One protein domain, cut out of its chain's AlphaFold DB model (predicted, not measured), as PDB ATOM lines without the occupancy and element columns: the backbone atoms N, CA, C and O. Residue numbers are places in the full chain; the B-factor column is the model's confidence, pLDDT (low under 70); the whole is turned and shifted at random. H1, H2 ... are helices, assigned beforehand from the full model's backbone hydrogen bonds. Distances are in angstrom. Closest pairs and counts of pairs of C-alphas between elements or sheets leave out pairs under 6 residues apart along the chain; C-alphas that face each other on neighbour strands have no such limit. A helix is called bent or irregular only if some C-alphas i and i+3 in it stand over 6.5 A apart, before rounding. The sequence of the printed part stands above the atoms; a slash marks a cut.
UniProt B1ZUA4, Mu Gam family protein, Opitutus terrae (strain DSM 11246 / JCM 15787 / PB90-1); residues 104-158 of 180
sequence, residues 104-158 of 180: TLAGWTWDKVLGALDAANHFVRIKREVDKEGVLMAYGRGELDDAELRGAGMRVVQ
ATOM      1  N   THR A 104     201.142  91.765 215.255       93.50
ATOM      2  CA  THR A 104     202.122  92.844 215.187       93.50
ATOM      3  C   THR A 104     203.214  92.620 216.233       93.50
ATOM      4  O   THR A 104     202.998  91.966 217.258       93.50
ATOM      5  N   LEU A 105     204.408  93.144 215.961       93.81
ATOM      6  CA  LEU A 105     205.468  93.215 216.963       93.81
ATOM      7  C   LEU A 105     205.059  94.178 218.089       93.81
ATOM      8  O   LEU A 105     204.206  95.050 217.905       93.81
ATOM      9  N   ALA A 106     205.685  94.052 219.259       92.56
ATOM     10  CA  ALA A 106     205.461  94.993 220.353       92.56
ATOM     11  C   ALA A 106     205.734  96.441 219.889       92.56
ATOM     12  O   ALA A 106     206.737  96.711 219.230       92.56
ATOM     13  N   GLY A 107     204.819  97.367 220.197       92.44
ATOM     14  CA  GLY A 107     204.905  98.774 219.773       92.44
ATOM     15  C   GLY A 107     204.462  99.067 218.328       92.44
ATOM     16  O   GLY A 107     204.478 100.230 217.908       92.44
ATOM     17  N   TRP A 108     204.036  98.051 217.570       95.06
ATOM     18  CA  TRP A 108     203.487  98.213 216.222       95.06
ATOM     19  C   TRP A 108     201.961  98.170 216.214       95.06
ATOM     20  O   TRP A 108     201.338  97.292 216.813       95.06
ATOM     21  N   THR A 109     201.371  99.093 215.458       93.25
ATOM     22  CA  THR A 109     199.955  99.076 215.083       93.25
ATOM     23  C   THR A 109     199.801  98.501 213.677       93.25
ATOM     24  O   THR A 109     200.750  98.506 212.888       93.25
ATOM     25  N   TRP A 110     198.602  98.022 213.345       92.00
ATOM     26  CA  TRP A 110     198.308  97.557 211.989       92.00
ATOM     27  C   TRP A 110     198.453  98.661 210.943       92.00
ATOM     28  O   TRP A 110     198.862  98.348 209.837       92.00
ATOM     29  N   ASP A 111     198.244  99.932 211.295       91.06
ATOM     30  CA  ASP A 111     198.472 101.057 210.374       91.06
ATOM     31  C   ASP A 111     199.949 101.206 209.997       91.06
ATOM     32  O   ASP A 111     200.280 101.409 208.832       91.06
ATOM     33  N   LYS A 112     200.864 101.033 210.964       90.56
ATOM     34  CA  LYS A 112     202.310 101.029 210.681       90.56
ATOM     35  C   LYS A 112     202.703  99.842 209.805       90.56
ATOM     36  O   LYS A 112     203.530  99.990 208.912       90.56
ATOM     37  N   VAL A 113     202.108  98.671 210.054       89.94
ATOM     38  CA  VAL A 113     202.311  97.481 209.213       89.94
ATOM     39  C   VAL A 113     201.759  97.716 207.808       89.94
ATOM     40  O   VAL A 113     202.438  97.397 206.842       89.94
ATOM     41  N   LEU A 114     200.573  98.314 207.685       89.56
ATOM     42  CA  LEU A 114     199.953  98.646 206.408       89.56
ATOM     43  C   LEU A 114     200.834  99.608 205.611       89.56
ATOM     44  O   LEU A 114     201.145  99.302 204.471       89.56
ATOM     45  N   GLY A 115     201.313 100.697 206.219       86.81
ATOM     46  CA  GLY A 115     202.222 101.636 205.555       86.81
ATOM     47  C   GLY A 115     203.546 100.998 205.116       86.81
ATOM     48  O   GLY A 115     204.059 101.315 204.048       86.81
ATOM     49  N   ALA A 116     204.081 100.053 205.897       85.81
ATOM     50  CA  ALA A 116     205.276  99.300 205.511       85.81
ATOM     51  C   ALA A 116     205.014  98.301 204.364       85.81
ATOM     52  O   ALA A 116     205.898  98.072 203.541       85.81
ATOM     53  N   LEU A 117     203.817  97.708 204.307       85.69
ATOM     54  CA  LEU A 117     203.409  96.772 203.252       85.69
ATOM     55  C   LEU A 117     202.973  97.472 201.962       85.69
ATOM     56  O   LEU A 117     203.155  96.907 200.886       85.69
ATOM     57  N   ASP A 118     202.433  98.688 202.052       77.94
ATOM     58  CA  ASP A 118     201.990  99.486 200.903       77.94
ATOM     59  C   ASP A 118     203.156  99.759 199.940       77.94
ATOM     60  O   ASP A 118     203.038  99.580 198.730       77.94
ATOM     61  N   ALA A 119     204.350 100.015 200.490       63.81
ATOM     62  CA  ALA A 119     205.589 100.146 199.722       63.81
ATOM     63  C   ALA A 119     205.968  98.881 198.921       63.81
ATOM     64  O   ALA A 119     206.711  98.971 197.946       63.81
ATOM     65  N   ALA A 120     205.471  97.707 199.325       65.06
ATOM     66  CA  ALA A 120     205.740  96.422 198.683       65.06
ATOM     67  C   ALA A 120     204.586  95.926 197.789       65.06
ATOM     68  O   ALA A 120     204.740  94.891 197.146       65.06
ATOM     69  N   ASN A 121     203.441  96.624 197.756       65.06
ATOM     70  CA  ASN A 121     202.231  96.328 196.969       65.06
ATOM     71  C   ASN A 121     201.758  94.851 196.980       65.06
ATOM     72  O   ASN A 121     201.091  94.368 196.061       65.06
ATOM     73  N   HIS A 122     202.086  94.122 198.044       74.12
ATOM     74  CA  HIS A 122     201.686  92.743 198.287       74.12
ATOM     75  C   HIS A 122     201.056  92.660 199.684       74.12
ATOM     76  O   HIS A 122     201.480  93.345 200.610       74.12
ATOM     77  N   PHE A 123     200.033  91.816 199.847       84.69
ATOM     78  CA  PHE A 123     199.290  91.607 201.106       84.69
ATOM     79  C   PHE A 123     198.394  92.765 201.587       84.69
ATOM     80  O   PHE A 123     197.828  92.678 202.677       84.69
ATOM     81  N   VAL A 124     198.173  93.792 200.760       87.12
ATOM     82  CA  VAL A 124     197.182  94.851 201.007       87.12
ATOM     83  C   VAL A 124     195.877  94.536 200.271       87.12
ATOM     84  O   VAL A 124     195.881  94.164 199.098       87.12
ATOM     85  N   ARG A 125     194.736  94.665 200.959       88.94
ATOM     86  CA  ARG A 125     193.400  94.528 200.359       88.94
ATOM     87  C   ARG A 125     192.754  95.902 200.251       88.94
ATOM     88  O   ARG A 125     192.556  96.556 201.269       88.94
ATOM     89  N   ILE A 126     192.373  96.299 199.040       88.00
ATOM     90  CA  ILE A 126     191.661  97.555 198.785       88.00
ATOM     91  C   ILE A 126     190.175  97.246 198.586       88.00
ATOM     92  O   ILE A 126     189.807  96.488 197.688       88.00
ATOM     93  N   LYS A 127     189.316  97.850 199.411       90.50
ATOM     94  CA  LYS A 127     187.860  97.844 199.223       90.50
ATOM     95  C   LYS A 127     187.454  99.179 198.605       90.50
ATOM     96  O   LYS A 127     187.701 100.221 199.199       90.50
ATOM     97  N   ARG A 128     186.859  99.153 197.411       92.56
ATOM     98  CA  ARG A 128     186.324 100.347 196.742       92.56
ATOM     99  C   ARG A 128     184.809 100.355 196.892       92.56
ATOM    100  O   ARG A 128     184.166  99.352 196.592       92.56
ATOM    101  N   GLU A 129     184.262 101.474 197.339       94.56
ATOM    102  CA  GLU A 129     182.822 101.700 197.464       94.56
ATOM    103  C   GLU A 129     182.450 102.998 196.747       94.56
ATOM    104  O   GLU A 129     183.300 103.861 196.525       94.56
ATOM    105  N   VAL A 130     181.187 103.111 196.339       94.06
ATOM    106  CA  VAL A 130     180.657 104.349 195.761       94.06
ATOM    107  C   VAL A 130     180.417 105.338 196.895       94.06
ATOM    108  O   VAL A 130     179.691 105.017 197.838       94.06
ATOM    109  N   ASP A 131     180.977 106.539 196.776       95.38
ATOM    110  CA  ASP A 131     180.661 107.656 197.664       95.38
ATOM    111  C   ASP A 131     179.261 108.202 197.345       95.38
ATOM    112  O   ASP A 131     179.076 109.111 196.536       95.38
ATOM    113  N   LYS A 132     178.246 107.578 197.947       94.75
ATOM    114  CA  LYS A 132     176.838 107.929 197.722       94.75
ATOM    115  C   LYS A 132     176.517 109.343 198.196       94.75
ATOM    116  O   LYS A 132     175.717 110.021 197.559       94.75
ATOM    117  N   GLU A 133     177.113 109.771 199.303       94.44
ATOM    118  CA  GLU A 133     176.877 111.095 199.874       94.44
ATOM    119  C   GLU A 133     177.484 112.175 198.976       94.44
ATOM    120  O   GLU A 133     176.795 113.129 198.616       94.44
ATOM    121  N   GLY A 134     178.722 111.971 198.511       94.69
ATOM    122  CA  GLY A 134     179.374 112.843 197.536       94.69
ATOM    123  C   GLY A 134     178.571 112.997 196.245       94.69
ATOM    124  O   GLY A 134     178.350 114.121 195.791       94.69
ATOM    125  N   VAL A 135     178.067 111.887 195.692       95.00
ATOM    126  CA  VAL A 135     177.213 111.902 194.490       95.00
ATOM    127  C   VAL A 135     175.918 112.689 194.728       95.00
ATOM    128  O   VAL A 135     175.556 113.518 193.893       95.00
ATOM    129  N   LEU A 136     175.237 112.491 195.863       94.94
ATOM    130  CA  LEU A 136     174.013 113.234 196.199       94.94
ATOM    131  C   LEU A 136     174.276 114.733 196.391       94.94
ATOM    132  O   LEU A 136     173.481 115.557 195.942       94.94
ATOM    133  N   MET A 137     175.393 115.099 197.020       94.12
ATOM    134  CA  MET A 137     175.781 116.499 197.201       94.12
ATOM    135  C   MET A 137     176.113 117.184 195.870       94.12
ATOM    136  O   MET A 137     175.681 118.313 195.651       94.12
ATOM    137  N   ALA A 138     176.858 116.518 194.984       92.56
ATOM    138  CA  ALA A 138     177.182 117.041 193.655       92.56
ATOM    139  C   ALA A 138     175.919 117.218 192.796       92.56
ATOM    140  O   ALA A 138     175.728 118.272 192.190       92.56
ATOM    141  N   TYR A 139     175.004 116.243 192.835       93.12
ATOM    142  CA  TYR A 139     173.686 116.359 192.209       93.12
ATOM    143  C   TYR A 139     172.883 117.544 192.777       93.12
ATOM    144  O   TYR A 139     172.362 118.362 192.026       93.12
ATOM    145  N   GLY A 140     172.854 117.716 194.105       91.25
ATOM    146  CA  GLY A 140     172.172 118.840 194.759       91.25
ATOM    147  C   GLY A 140     172.759 120.223 194.442       91.25
ATOM    148  O   GLY A 140     172.037 121.216 194.493       91.25
ATOM    149  N   ARG A 141     174.051 120.302 194.089       93.69
ATOM    150  CA  ARG A 141     174.715 121.530 193.613       93.69
ATOM    151  C   ARG A 141     174.579 121.762 192.103       93.69
ATOM    152  O   ARG A 141     174.998 122.812 191.627       93.69
ATOM    153  N   GLY A 142     174.006 120.814 191.358       90.81
ATOM    154  CA  GLY A 142     173.902 120.872 189.897       90.81
ATOM    155  C   GLY A 142     175.209 120.569 189.157       90.81
ATOM    156  O   GLY A 142     175.335 120.914 187.988       90.81
ATOM    157  N   GLU A 143     176.189 119.957 189.830       92.81
ATOM    158  CA  GLU A 143     177.452 119.501 189.223       92.81
ATOM    159  C   GLU A 143     177.306 118.157 188.504       92.81
ATOM    160  O   GLU A 143     178.151 117.814 187.686       92.81
ATOM    161  N   LEU A 144     176.264 117.397 188.851       91.81
ATOM    162  CA  LEU A 144     175.865 116.172 188.174       91.81
ATOM    163  C   LEU A 144     174.404 116.285 187.767       91.81
ATOM    164  O   LEU A 144     173.561 116.634 188.597       91.81
ATOM    165  N   ASP A 145     174.106 115.930 186.524       92.12
ATOM    166  CA  ASP A 145     172.736 115.843 186.032       92.12
ATOM    167  C   ASP A 145     172.233 114.392 185.892       92.12
ATOM    168  O   ASP A 145     172.947 113.398 186.065       92.12
ATOM    169  N   ASP A 146     170.944 114.262 185.584       91.94
ATOM    170  CA  ASP A 146     170.289 112.971 185.379       91.94
ATOM    171  C   ASP A 146     170.895 112.150 184.231       91.94
ATOM    172  O   ASP A 146     170.845 110.917 184.268       91.94
ATOM    173  N   ALA A 147     171.414 112.796 183.185       91.81
ATOM    174  CA  ALA A 147     172.001 112.107 182.044       91.81
ATOM    175  C   ALA A 147     173.359 111.504 182.425       91.81
ATOM    176  O   ALA A 147     173.621 110.341 182.107       91.81
ATOM    177  N   GLU A 148     174.171 112.250 183.172       90.75
ATOM    178  CA  GLU A 148     175.452 111.802 183.716       90.75
ATOM    179  C   GLU A 148     175.267 110.656 184.717       90.75
ATOM    180  O   GLU A 148     175.933 109.620 184.610       90.75
ATOM    181  N   LEU A 149     174.300 110.772 185.635       92.56
ATOM    182  CA  LEU A 149     173.983 109.699 186.582       92.56
ATOM    183  C   LEU A 149     173.494 108.432 185.876       92.56
ATOM    184  O   LEU A 149     173.963 107.336 186.195       92.56
ATOM    185  N   ARG A 150     172.605 108.562 184.883       93.38
ATOM    186  CA  ARG A 150     172.131 107.416 184.088       93.38
ATOM    187  C   ARG A 150     173.262 106.769 183.300       93.38
ATOM    188  O   ARG A 150     173.309 105.541 183.236       93.38
ATOM    189  N   GLY A 151     174.184 107.565 182.758       93.31
ATOM    190  CA  GLY A 151     175.396 107.074 182.100       93.31
ATOM    191  C   GLY A 151     176.257 106.196 183.015       93.31
ATOM    192  O   GLY A 151     176.859 105.230 182.552       93.31
ATOM    193  N   ALA A 152     176.244 106.471 184.323       92.06
ATOM    194  CA  ALA A 152     176.920 105.681 185.353       92.06
ATOM    195  C   ALA A 152     176.040 104.587 186.003       92.06
ATOM    196  O   ALA A 152     176.471 103.936 186.955       92.06
ATOM    197  N   GLY A 153     174.812 104.363 185.517       92.75
ATOM    198  CA  GLY A 153     173.885 103.360 186.060       92.75
ATOM    199  C   GLY A 153     173.218 103.755 187.384       92.75
ATOM    200  O   GLY A 153     172.730 102.890 188.112       92.75
ATOM    201  N   MET A 154     173.196 105.047 187.712       94.62
ATOM    202  CA  MET A 154     172.607 105.600 188.928       94.62
ATOM    203  C   MET A 154     171.380 106.459 188.609       94.62
ATOM    204  O   MET A 154     171.183 106.937 187.494       94.62
ATOM    205  N   ARG A 155     170.540 106.667 189.621       93.75
ATOM    206  CA  ARG A 155     169.477 107.673 189.609       93.75
ATOM    207  C   ARG A 155     169.258 108.179 191.026       93.75
ATOM    208  O   ARG A 155     169.358 107.391 191.969       93.75
ATOM    209  N   VAL A 156     168.918 109.453 191.165       92.00
ATOM    210  CA  VAL A 156     168.391 109.978 192.424       92.00
ATOM    211  C   VAL A 156     166.889 109.721 192.439       92.00
ATOM    212  O   VAL A 156     166.186 110.004 191.473       92.00
ATOM    213  N   VAL A 157     166.405 109.119 193.520       91.94
ATOM    214  CA  VAL A 157     164.976 108.897 193.757       91.94
ATOM    215  C   VAL A 157     164.657 109.491 195.114       91.94
ATOM    216  O   VAL A 157     165.371 109.231 196.082       91.94
ATOM    217  N   GLN A 158     163.594 110.284 195.167       89.44
ATOM    218  CA  GLN A 158     163.044 110.805 196.405       89.44
ATOM    219  C   GLN A 158     161.635 110.248 196.553       89.44
ATOM    220  O   GLN A 158     160.703 110.709 195.899       89.44
TER     221      GLN A 158
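AT A GLANCE: This is residues 104 to 158 of the 180 residues of the protein "Mu Gam family protein" of Opitutus terrae (strain DSM 11246 / JCM 15787 / PB90-1) (UniProt B1ZUA4). Two small ends are held far apart by a long drawn-out stretch of chain: the short helix H1 with the first residues makes one end, and the short helices H2 and H3 with the last residues make the other. The stretch between H1 and H2, residues 119 to 131, spans the distance and makes much of the length, and there is no common core, as no helix touches another. The printed part has 55 residues with three named helices, H1, H2 and H3 in that order, and no named strand; its class is all helix, though under half of the residues, 24 of the 55, are in named elements. The whole is extended, with a radius of gyration of the C-alphas of 18.8 A, and its outline is a rod of 52 by 20 by 17 A.

HOW THE PARTS SIT: From Thr 104 the printed part leads into H1, residues 110 to 118; residues 106 to 111 stand free. A long link of 13 residues joins H1 to H2, residues 132 to 140, and these two helices are apart. Residues 116 to 122, of which 116 to 118 belong to H1, stand free, and so do residues 126 to 134, of which 132 to 134 belong to H2. A tight link of 5 residues joins H2 to H3, residues 146 to 151. H2 and H3 are only just apart, with their closest C-alphas 8.3 A from each other. H1 and H3 are apart. In H1, H2 and H3 every O i to N i+4 pair is within hydrogen-bond range.

IN THESE COORDINATES: H1 begins with C-alpha 110 at (198.308, 97.557, 211.989) and ends at Asp 118, 11.8 A from first to last C-alpha. H2 runs from Lys 132, with its C-alpha at (176.838, 107.929, 197.722), to Gly 140, and is 12.2 A long from first to last C-alpha. H3, from Asp 146 to Gly 151, measures 8.5 A between its end C-alphas, and C-alpha 151 is at (175.396, 107.074, 182.100). No helix is bent or irregular.

THE WHOLE: The two C-alphas farthest apart are those of Ala 106 and Ala 147, 53.7 A, and the C-alphas of Thr 104 and Gln 158, the first and last printed, are 46.9 A apart. The printed part has no cut. The link from H1 to H2 is long, and the C-alphas of its residues 119 to 131 lie 5 to 21 A from the mean of all C-alphas. The mean pLDDT of the printed part is 89.8, and three residues, 119 to 121, are under 70.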